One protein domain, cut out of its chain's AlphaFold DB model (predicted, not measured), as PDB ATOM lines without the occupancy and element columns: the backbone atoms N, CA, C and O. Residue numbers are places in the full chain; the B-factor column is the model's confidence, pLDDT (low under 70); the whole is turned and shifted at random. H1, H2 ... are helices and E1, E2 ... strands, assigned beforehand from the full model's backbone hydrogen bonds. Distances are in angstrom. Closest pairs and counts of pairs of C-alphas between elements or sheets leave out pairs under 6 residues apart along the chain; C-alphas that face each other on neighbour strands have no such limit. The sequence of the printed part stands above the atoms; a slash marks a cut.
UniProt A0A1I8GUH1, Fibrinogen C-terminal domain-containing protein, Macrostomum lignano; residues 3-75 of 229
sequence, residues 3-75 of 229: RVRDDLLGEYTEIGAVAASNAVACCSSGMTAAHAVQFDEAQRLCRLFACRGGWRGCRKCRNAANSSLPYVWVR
ATOM      1  N   ARG A   3      82.059 145.091 119.292       91.81
ATOM      2  CA  ARG A   3      83.348 144.546 119.706       91.81
ATOM      3  C   ARG A   3      83.108 143.337 120.602       91.81
ATOM      4  O   ARG A   3      82.437 143.470 121.623       91.81
ATOM      5  N   VAL A   4      83.640 142.183 120.219       91.88
ATOM      6  CA  VAL A   4      83.494 140.910 120.946       91.88
ATOM      7  C   VAL A   4      84.823 140.167 120.970       91.88
ATOM      8  O   VAL A   4      85.764 140.571 120.286       91.88
ATOM      9  N   ARG A   5      84.907 139.102 121.764       91.69
ATOM     10  CA  ARG A   5      86.017 138.150 121.706       91.69
ATOM     11  C   ARG A   5      85.632 136.981 120.813       91.69
ATOM     12  O   ARG A   5      84.523 136.470 120.949       91.69
ATOM     13  N   ASP A   6      86.522 136.615 119.902       92.06
ATOM     14  CA  ASP A   6      86.331 135.499 118.976       92.06
ATOM     15  C   ASP A   6      87.683 135.034 118.422       92.06
ATOM     16  O   ASP A   6      88.623 135.829 118.360       92.06
ATOM     17  N   ASP A   7      87.790 133.762 118.040       89.06
ATOM     18  CA  ASP A   7      89.001 133.222 117.419       89.06
ATOM     19  C   ASP A   7      88.995 133.363 115.894       89.06
ATOM     20  O   ASP A   7      90.060 133.267 115.290       89.06
ATOM     21  N   LEU A   8      87.835 133.624 115.278       87.38
ATOM     22  CA  LEU A   8      87.562 133.688 113.838       87.38
ATOM     23  C   LEU A   8      87.905 132.416 113.039       87.38
ATOM     24  O   LEU A   8      87.337 132.196 111.974       87.38
ATOM     25  N   LEU A   9      88.815 131.572 113.516       74.00
ATOM     26  CA  LEU A   9      89.407 130.464 112.771       74.00
ATOM     27  C   LEU A   9      88.474 129.252 112.649       74.00
ATOM     28  O   LEU A   9      88.623 128.476 111.705       74.00
ATOM     29  N   GLY A  10      87.514 129.083 113.564       80.31
ATOM     30  CA  GLY A  10      86.576 127.957 113.515       80.31
ATOM     31  C   GLY A  10      85.423 128.168 112.530       80.31
ATOM     32  O   GLY A  10      85.152 127.332 111.667       80.31
ATOM     33  N   GLU A  11      84.735 129.304 112.654       88.31
ATOM     34  CA  GLU A  11      83.444 129.530 111.990       88.31
ATOM     35  C   GLU A  11      83.521 130.541 110.835       88.31
ATOM     36  O   GLU A  11      82.590 130.646 110.033       88.31
ATOM     37  N   TYR A  12      84.637 131.260 110.684       93.38
ATOM     38  CA  TYR A  12      84.820 132.228 109.609       93.38
ATOM     39  C   TYR A  12      85.859 131.770 108.580       93.38
ATOM     40  O   TYR A  12      86.721 130.931 108.826       93.38
ATOM     41  N   THR A  13      85.770 132.362 107.395       93.12
ATOM     42  CA  THR A  13      86.770 132.270 106.334       93.12
ATOM     43  C   THR A  13      87.300 133.671 106.063       93.12
ATOM     44  O   THR A  13      86.516 134.610 105.902       93.12
ATOM     45  N   GLU A  14      88.621 133.834 106.024       93.75
ATOM     46  CA  GLU A  14      89.232 135.092 105.592       93.75
ATOM     47  C   GLU A  14      88.972 135.299 104.097       93.75
ATOM     48  O   GLU A  14      89.230 134.418 103.281       93.75
ATOM     49  N   ILE A  15      88.428 136.462 103.749       93.31
ATOM     50  CA  ILE A  15      88.041 136.816 102.374       93.31
ATOM     51  C   ILE A  15      88.932 137.902 101.772       93.31
ATOM     52  O   ILE A  15      88.750 138.282 100.618       93.31
ATOM     53  N   GLY A  16      89.879 138.425 102.549       92.25
ATOM     54  CA  GLY A  16      90.850 139.405 102.091       92.25
ATOM     55  C   GLY A  16      91.326 140.325 103.203       92.25
ATOM     56  O   GLY A  16      90.939 140.195 104.364       92.25
ATOM     57  N   ALA A  17      92.146 141.296 102.820       93.12
ATOM     58  CA  ALA A  17      92.662 142.309 103.721       93.12
ATOM     59  C   ALA A  17      92.802 143.655 103.001       93.12
ATOM     60  O   ALA A  17      93.055 143.706 101.798       93.12
ATOM     61  N   VAL A  18      92.628 144.749 103.739       92.50
ATOM     62  CA  VAL A  18      92.714 146.123 103.224       92.50
ATOM     63  C   VAL A  18      93.509 147.000 104.180       92.50
ATOM     64  O   VAL A  18      93.453 146.808 105.394       92.50
ATOM     65  N   ALA A  19      94.247 147.978 103.659       94.38
ATOM     66  CA  ALA A  19      94.953 148.936 104.504       94.38
ATOM     67  C   ALA A  19      93.955 149.743 105.353       94.38
ATOM     68  O   ALA A  19      92.924 150.199 104.853       94.38
ATOM     69  N   ALA A  20      94.264 149.940 106.634       93.81
ATOM     70  CA  ALA A  20      93.440 150.725 107.544       93.81
ATOM     71  C   ALA A  20      94.304 151.531 108.518       93.81
ATOM     72  O   ALA A  20      95.287 151.052 109.074       93.81
ATOM     73  N   SER A  21      93.907 152.777 108.767       94.38
ATOM     74  CA  SER A  21      94.641 153.688 109.651       94.38
ATOM     75  C   SER A  21      94.317 153.510 111.137       94.38
ATOM     76  O   SER A  21      94.981 154.117 111.976       94.38
ATOM     77  N   ASN A  22      93.287 152.737 111.483       92.69
ATOM     78  CA  ASN A  22      92.905 152.344 112.841       92.69
ATOM     79  C   ASN A  22      91.720 151.356 112.782       92.69
ATOM     80  O   ASN A  22      91.161 151.085 111.714       92.69
ATOM     81  N   ALA A  23      91.286 150.861 113.944       89.62
ATOM     82  CA  ALA A  23      90.152 149.943 114.056       89.62
ATOM     83  C   ALA A  23      88.808 150.537 113.578       89.62
ATOM     84  O   ALA A  23      87.963 149.797 113.073       89.62
ATOM     85  N   VAL A  24      88.604 151.856 113.702       90.75
ATOM     86  CA  VAL A  24      87.384 152.526 113.211       90.75
ATOM     87  C   VAL A  24      87.360 152.504 111.686       90.75
ATOM     88  O   VAL A  24      86.373 152.066 111.102       90.75
ATOM     89  N   ALA A  25      88.472 152.877 111.047       91.50
ATOM     90  CA  ALA A  25      88.638 152.782 109.600       91.50
ATOM     91  C   ALA A  25      88.438 151.339 109.111       91.50
ATOM     92  O   ALA A  25      87.701 151.121 108.156       91.50
ATOM     93  N   CYS A  26      88.987 150.347 109.821       91.75
ATOM     94  CA  CYS A  26      88.797 148.928 109.508       91.75
ATOM     95  C   CYS A  26      87.310 148.512 109.491       91.75
ATOM     96  O   CYS A  26      86.852 147.846 108.560       91.75
ATOM     97  N   CYS A  27      86.510 148.975 110.459       88.56
ATOM     98  CA  CYS A  27      85.064 148.719 110.483       88.56
ATOM     99  C   CYS A  27      84.307 149.391 109.323       88.56
ATOM    100  O   CYS A  27      83.280 148.872 108.875       88.56
ATOM    101  N   SER A  28      84.792 150.536 108.839       85.44
ATOM    102  CA  SER A  28      84.208 151.253 107.699       85.44
ATOM    103  C   SER A  28      84.606 150.648 106.347       85.44
ATOM    104  O   SER A  28      83.816 150.678 105.408       85.44
ATOM    105  N   SER A  29      85.793 150.046 106.240       70.06
ATOM    106  CA  SER A  29      86.276 149.404 105.008       70.06
ATOM    107  C   SER A  29      85.646 148.027 104.747       70.06
ATOM    108  O   SER A  29      85.538 147.611 103.599       70.06
ATOM    109  N   GLY A  30      85.185 147.319 105.786       61.03
ATOM    110  CA  GLY A  30      84.580 145.981 105.677       61.03
ATOM    111  C   GLY A  30      83.084 145.948 105.323       61.03
ATOM    112  O   GLY A  30      82.429 144.927 105.529       61.03
ATOM    113  N   MET A  31      82.489 147.059 104.875       62.44
ATOM    114  CA  MET A  31      81.037 147.253 104.998       62.44
ATOM    115  C   MET A  31      80.143 146.412 104.075       62.44
ATOM    116  O   MET A  31      78.986 146.229 104.452       62.44
ATOM    117  N   THR A  32      80.598 145.864 102.944       69.38
ATOM    118  CA  THR A  32      79.691 145.157 102.010       69.38
ATOM    119  C   THR A  32      79.752 143.630 102.085       69.38
ATOM    120  O   THR A  32      78.692 143.011 102.098       69.38
ATOM    121  N   ALA A  33      80.936 143.019 102.219       78.50
ATOM    122  CA  ALA A  33      81.085 141.554 102.215       78.50
ATOM    123  C   ALA A  33      81.526 140.936 103.557       78.50
ATOM    124  O   ALA A  33      81.335 139.740 103.772       78.50
ATOM    125  N   ALA A  34      82.106 141.717 104.478       91.19
ATOM    126  CA  ALA A  34      82.654 141.171 105.718       91.19
ATOM    127  C   ALA A  34      81.595 141.059 106.829       91.19
ATOM    128  O   ALA A  34      80.785 141.959 107.074       91.19
ATOM    129  N   HIS A  35      81.638 139.942 107.551       92.38
ATOM    130  CA  HIS A  35      80.816 139.657 108.729       92.38
ATOM    131  C   HIS A  35      81.588 139.881 110.036       92.38
ATOM    132  O   HIS A  35      80.974 140.209 111.059       92.38
ATOM    133  N   ALA A  36      82.915 139.749 109.982       93.25
ATOM    134  CA  ALA A  36      83.858 140.084 111.039       93.25
ATOM    135  C   ALA A  36      85.100 140.773 110.450       93.25
ATOM    136  O   ALA A  36      85.446 140.546 109.289       93.25
ATOM    137  N   VAL A  37      85.754 141.618 111.243       93.81
ATOM    138  CA  VAL A  37      87.033 142.245 110.905       93.81
ATOM    139  C   VAL A  37      87.985 142.234 112.098       93.81
ATOM    140  O   VAL A  37      87.567 142.383 113.254       93.81
ATOM    141  N   GLN A  38      89.274 142.094 111.803       93.69
ATOM    142  CA  GLN A  38      90.362 142.171 112.772       93.69
ATOM    143  C   GLN A  38      91.375 143.208 112.292       93.69
ATOM    144  O   GLN A  38      91.875 143.120 111.172       93.69
ATOM    145  N   PHE A  39      91.660 144.203 113.132       93.56
ATOM    146  CA  PHE A  39      92.665 145.218 112.834       93.56
ATOM    147  C   PHE A  39      94.011 144.812 113.434       93.56
ATOM    148  O   PHE A  39      94.116 144.654 114.649       93.56
ATOM    149  N   ASP A  40      95.017 144.669 112.576       92.81
ATOM    150  CA  ASP A  40      96.420 144.526 112.946       92.81
ATOM    151  C   ASP A  40      97.069 145.915 112.963       92.81
ATOM    152  O   ASP A  40      97.229 146.574 111.929       92.81
ATOM    153  N   GLU A  41      97.415 146.380 114.161       92.69
ATOM    154  CA  GLU A  41      98.008 147.699 114.359       92.69
ATOM    155  C   GLU A  41      99.440 147.790 113.821       92.69
ATOM    156  O   GLU A  41      99.801 148.818 113.245       92.69
ATOM    157  N   ALA A  42     100.225 146.714 113.947       94.56
ATOM    158  CA  ALA A  42     101.619 146.677 113.517       94.56
ATOM    159  C   ALA A  42     101.732 146.738 111.989       94.56
ATOM    160  O   ALA A  42     102.597 147.428 111.453       94.56
ATOM    161  N   GLN A  43     100.824 146.059 111.288       95.19
ATOM    162  CA  GLN A  43     100.796 146.020 109.826       95.19
ATOM    163  C   GLN A  43      99.919 147.112 109.204       95.19
ATOM    164  O   GLN A  43      99.914 147.270 107.984       95.19
ATOM    165  N   ARG A  44      99.162 147.864 110.020       94.88
ATOM    166  CA  ARG A  44      98.146 148.829 109.554       94.88
ATOM    167  C   ARG A  44      97.161 148.166 108.581       94.88
ATOM    168  O   ARG A  44      96.754 148.751 107.573       94.88
ATOM    169  N   LEU A  45      96.786 146.925 108.891       93.94
ATOM    170  CA  LEU A  45      96.039 146.036 108.008       93.94
ATOM    171  C   LEU A  45      94.725 145.611 108.666       93.94
ATOM    172  O   LEU A  45      94.676 145.229 109.831       93.94
ATOM    173  N   CYS A  46      93.637 145.680 107.913       93.94
ATOM    174  CA  CYS A  46      92.321 145.208 108.311       93.94
ATOM    175  C   CYS A  46      92.024 143.895 107.593       93.94
ATOM    176  O   CYS A  46      91.819 143.888 106.380       93.94
ATOM    177  N   ARG A  47      91.992 142.793 108.340       93.56
ATOM    178  CA  ARG A  47      91.621 141.469 107.831       93.56
ATOM    179  C   ARG A  47      90.107 141.322 107.842       93.56
ATOM    180  O   ARG A  47      89.449 141.697 108.817       93.56
ATOM    181  N   LEU A  48      89.559 140.802 106.751       93.31
ATOM    182  CA  LEU A  48      88.130 140.714 106.479       93.31
ATOM    183  C   LEU A  48      87.695 139.251 106.487       93.31
ATOM    184  O   LEU A  48      88.308 138.412 105.833       93.31
ATOM    185  N   PHE A  49      86.600 138.954 107.179       94.00
ATOM    186  CA  PHE A  49      86.138 137.584 107.379       94.00
ATOM    187  C   PHE A  49      84.660 137.434 107.031       94.00
ATOM    188  O   PHE A  49      83.818 138.224 107.477       94.00
ATOM    189  N   ALA A  50      84.326 136.381 106.288       92.81
ATOM    190  CA  ALA A  50      82.958 135.949 106.042       92.81
ATOM    191  C   ALA A  50      82.615 134.749 106.929       92.81
ATOM    192  O   ALA A  50      83.335 133.759 106.976       92.81
ATOM    193  N   CYS A  51      81.491 134.841 107.634       92.69
ATOM    194  CA  CYS A  51      80.921 133.710 108.363       92.69
ATOM    195  C   CYS A  51      80.513 132.570 107.415       92.69
ATOM    196  O   CYS A  51      79.759 132.819 106.471       92.69
ATOM    197  N   ARG A  52      80.952 131.337 107.709       91.31
ATOM    198  CA  ARG A  52      80.626 130.127 106.934       91.31
ATOM    199  C   ARG A  52      79.136 129.783 106.989       91.31
ATOM    200  O   ARG A  52      78.563 129.415 105.974       91.31
ATOM    201  N   GLY A  53      78.489 129.986 108.138       88.62
ATOM    202  CA  GLY A  53      77.046 129.773 108.334       88.62
ATOM    203  C   GLY A  53      76.156 130.921 107.843       88.62
ATOM    204  O   GLY A  53      75.057 131.115 108.356       88.62
ATOM    205  N   GLY A  54      76.633 131.763 106.924       88.00
ATOM    206  CA  GLY A  54      75.946 133.002 106.557       88.00
ATOM    207  C   GLY A  54      75.997 134.057 107.669       88.00
ATOM    208  O   GLY A  54      76.289 133.783 108.824       88.00
ATOM    209  N   TRP A  55      75.730 135.321 107.348       85.94
ATOM    210  CA  TRP A  55      76.113 136.471 108.189       85.94
ATOM    211  C   TRP A  55      75.610 136.486 109.655       85.94
ATOM    212  O   TRP A  55      76.150 137.238 110.478       85.94
ATOM    213  N   ARG A  56      74.595 135.672 109.982       87.50
ATOM    214  CA  ARG A  56      74.026 135.507 111.328       87.50
ATOM    215  C   ARG A  56      74.620 134.340 112.129       87.50
ATOM    216  O   ARG A  56      74.507 134.399 113.346       87.50
ATOM    217  N   GLY A  57      75.247 133.329 111.517       88.19
ATOM    218  CA  GLY A  57      75.525 132.039 112.177       88.19
ATOM    219  C   GLY A  57      76.686 132.014 113.182       88.19
ATOM    220  O   GLY A  57      76.585 131.364 114.222       88.19
ATOM    221  N   CYS A  58      77.760 132.767 112.925       88.62
ATOM    222  CA  CYS A  58      79.072 132.482 113.530       88.62
ATOM    223  C   CYS A  58      79.357 133.122 114.899       88.62
ATOM    224  O   CYS A  58      80.486 133.154 115.370       88.62
ATOM    225  N   ARG A  59      78.358 133.744 115.531       88.00
ATOM    226  CA  ARG A  59      78.573 134.469 116.793       88.00
ATOM    227  C   ARG A  59      78.125 133.616 117.955       88.00
ATOM    228  O   ARG A  59      76.964 133.717 118.339       88.00
ATOM    229  N   LYS A  60      79.011 132.799 118.520       88.62
ATOM    230  CA  LYS A  60      78.681 131.931 119.661       88.62
ATOM    231  C   LYS A  60      79.037 132.591 120.991       88.62
ATOM    232  O   LYS A  60      80.100 133.191 121.140       88.62
ATOM    233  N   CYS A  61      78.163 132.470 121.988       90.19
ATOM    234  CA  CYS A  61      78.388 133.069 123.305       90.19
ATOM    235  C   CYS A  61      79.611 132.472 124.028       90.19
ATOM    236  O   CYS A  61      80.268 133.195 124.778       90.19
ATOM    237  N   ARG A  62      79.963 131.206 123.743       87.56
ATOM    238  CA  ARG A  62      81.177 130.536 124.247       87.56
ATOM    239  C   ARG A  62      82.460 131.330 123.976       87.56
ATOM    240  O   ARG A  62      83.286 131.489 124.868       87.56
ATOM    241  N   ASN A  63      82.580 131.906 122.779       88.38
ATOM    242  CA  ASN A  63      83.751 132.683 122.377       88.38
ATOM    243  C   ASN A  63      83.803 134.026 123.112       88.38
ATOM    244  O   ASN A  63      84.836 134.412 123.654       88.38
ATOM    245  N   ALA A  64      82.657 134.704 123.212       83.12
ATOM    246  CA  ALA A  64      82.562 136.002 123.873       83.12
ATOM    247  C   ALA A  64      82.951 135.952 125.365       83.12
ATOM    248  O   ALA A  64      83.440 136.951 125.896       83.12
ATOM    249  N   ALA A  65      82.756 134.806 126.026       84.38
ATOM    250  CA  ALA A  65      83.117 134.586 127.424       84.38
ATOM    251  C   ALA A  65      84.603 134.231 127.639       84.38
ATOM    252  O   ALA A  65      85.093 134.328 128.764       84.38
ATOM    253  N   ASN A  66      85.337 133.841 126.592       88.12
ATOM    254  CA  ASN A  66      86.717 133.386 126.721       88.12
ATOM    255  C   ASN A  66      87.709 134.563 126.703       88.12
ATOM    256  O   ASN A  66      87.963 135.176 125.665       88.12
ATOM    257  N   SER A  67      88.312 134.869 127.855       90.50
ATOM    258  CA  SER A  67      89.231 136.001 128.018       90.50
ATOM    259  C   SER A  67      90.566 135.855 127.282       90.50
ATOM    260  O   SER A  67      91.236 136.870 127.090       90.50
ATOM    261  N   SER A  68      90.958 134.641 126.877       92.06
ATOM    262  CA  SER A  68      92.193 134.422 126.112       92.06
ATOM    263  C   SER A  68      92.056 134.794 124.633       92.06
ATOM    264  O   SER A  68      93.066 134.996 123.961       92.06
ATOM    265  N   LEU A  69      90.824 134.926 124.128       91.19
ATOM    266  CA  LEU A  69      90.570 135.253 122.730       91.19
ATOM    267  C   LEU A  69      90.774 136.749 122.440       91.19
ATOM    268  O   LEU A  69      90.456 137.602 123.288       91.19
ATOM    269  N   PRO A  70      91.272 137.090 121.236       91.19
ATOM    270  CA  PRO A  70      91.475 138.472 120.836       91.19
ATOM    271  C   PRO A  70      90.142 139.199 120.651       91.19
ATOM    272  O   PRO A  70      89.097 138.603 120.388       91.19
ATOM    273  N   TYR A  71      90.185 140.528 120.758       91.44
ATOM    274  CA  TYR A  71      89.042 141.350 120.382       91.44
ATOM    275  C   TYR A  71      88.947 141.486 118.867       91.44
ATOM    276  O   TYR A  71      89.914 141.853 118.200       91.44
ATOM    277  N   VAL A  72      87.738 141.297 118.360       92.50
ATOM    278  CA  VAL A  72      87.376 141.470 116.958       92.50
ATOM    279  C   VAL A  72      86.125 142.333 116.857       92.50
ATOM    280  O   VAL A  72      85.389 142.527 117.833       92.50
ATOM    281  N   TRP A  73      85.870 142.863 115.667       92.12
ATOM    282  CA  TRP A  73      84.630 143.568 115.380       92.12
ATOM    283  C   TRP A  73      83.751 142.694 114.506       92.12
ATOM    284  O   TRP A  73      84.139 142.311 113.411       92.12
ATOM    285  N   VAL A  74      82.539 142.412 114.965       90.94
ATOM    286  CA  VAL A  74      81.547 141.638 114.212       90.94
ATOM    287  C   VAL A  74      80.354 142.521 113.866       90.94
ATOM    288  O   VAL A  74      80.099 143.538 114.524       90.94
ATOM    289  N   ARG A  75      79.608 142.192 112.807       88.75
ATOM    290  CA  ARG A  75      78.336 142.883 112.514       88.75
ATOM    291  C   ARG A  75      77.374 142.760 113.718       88.75
ATOM    292  O   ARG A  75      77.665 142.043 114.657       88.75
TER     293      ARG A  75
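Overview. This is residues 3 to 75 of the 229 residues of the protein "Fibrinogen C-terminal domain-containing protein" of Macrostomum lignano (UniProt A0A1I8GUH1). A twisted sheet of five antiparallel strands makes a wall, with the helix H1 over E3 and E4 on one face and the small helix H2 near its E1 edge. The long strands E2 and E4 run side by side at the other edge. The printed part has 73 residues, with elements in the order E1 E2 H1 E3 E4 H2 E5, sheet order E1 - E5 - E3 - E4 - E2, and a mixed class. It is compact, with a radius of gyration of the C-alphas of 11.4 A and spans of 30 by 25 by 16 A.

Along the chain. E1, residues 3 to 5, starts at C-alpha 3 (83.348, 144.546, 119.706). E2, residues 12 to 19, is 20.2 A long and bends by 57 degrees at residue 15. H1 is residues 23 to 29, 9.9 A; E3 is 36 to 40, 13.5 A; E4 is 45 to 51, 19.5 A; H2 is 61 to 65. E5, residues 71 to 74, ends at C-alpha 74 (81.547, 141.638, 114.212).

Arrangement. E1 and E5 pair through N 4 and O 72, 3.0 A; E5 and E3 through N 37 and O 73, 2.8 A. E3 and E4 form a hairpin, with N 38 and O 47 at 3.0 A; E4 and E2 have N 48 and O 16 at 2.8 A. H1 is on the sheet at a height of 7.6 A; its closest C-alphas to E4 are Cys 26 and Cys 46, 5.3 A. H2 only grazes the sheet; C-alphas 5 and 64 are 4.6 A apart. E2, H1, E3 and E4, H2, E5 are split strand-helix-strand units, each with one strand between its two strands in the sheet and a right-handed crossover. In H1 and H2 every O i to N i+4 pair is within hydrogen-bond range.

Size, cuts and confidence. The C-alphas of Ser 21 and Arg 62 are farthest apart, 30.5 A. The printed part has no cut and no long link; pLDDT is under 70 at residues 30 to 32.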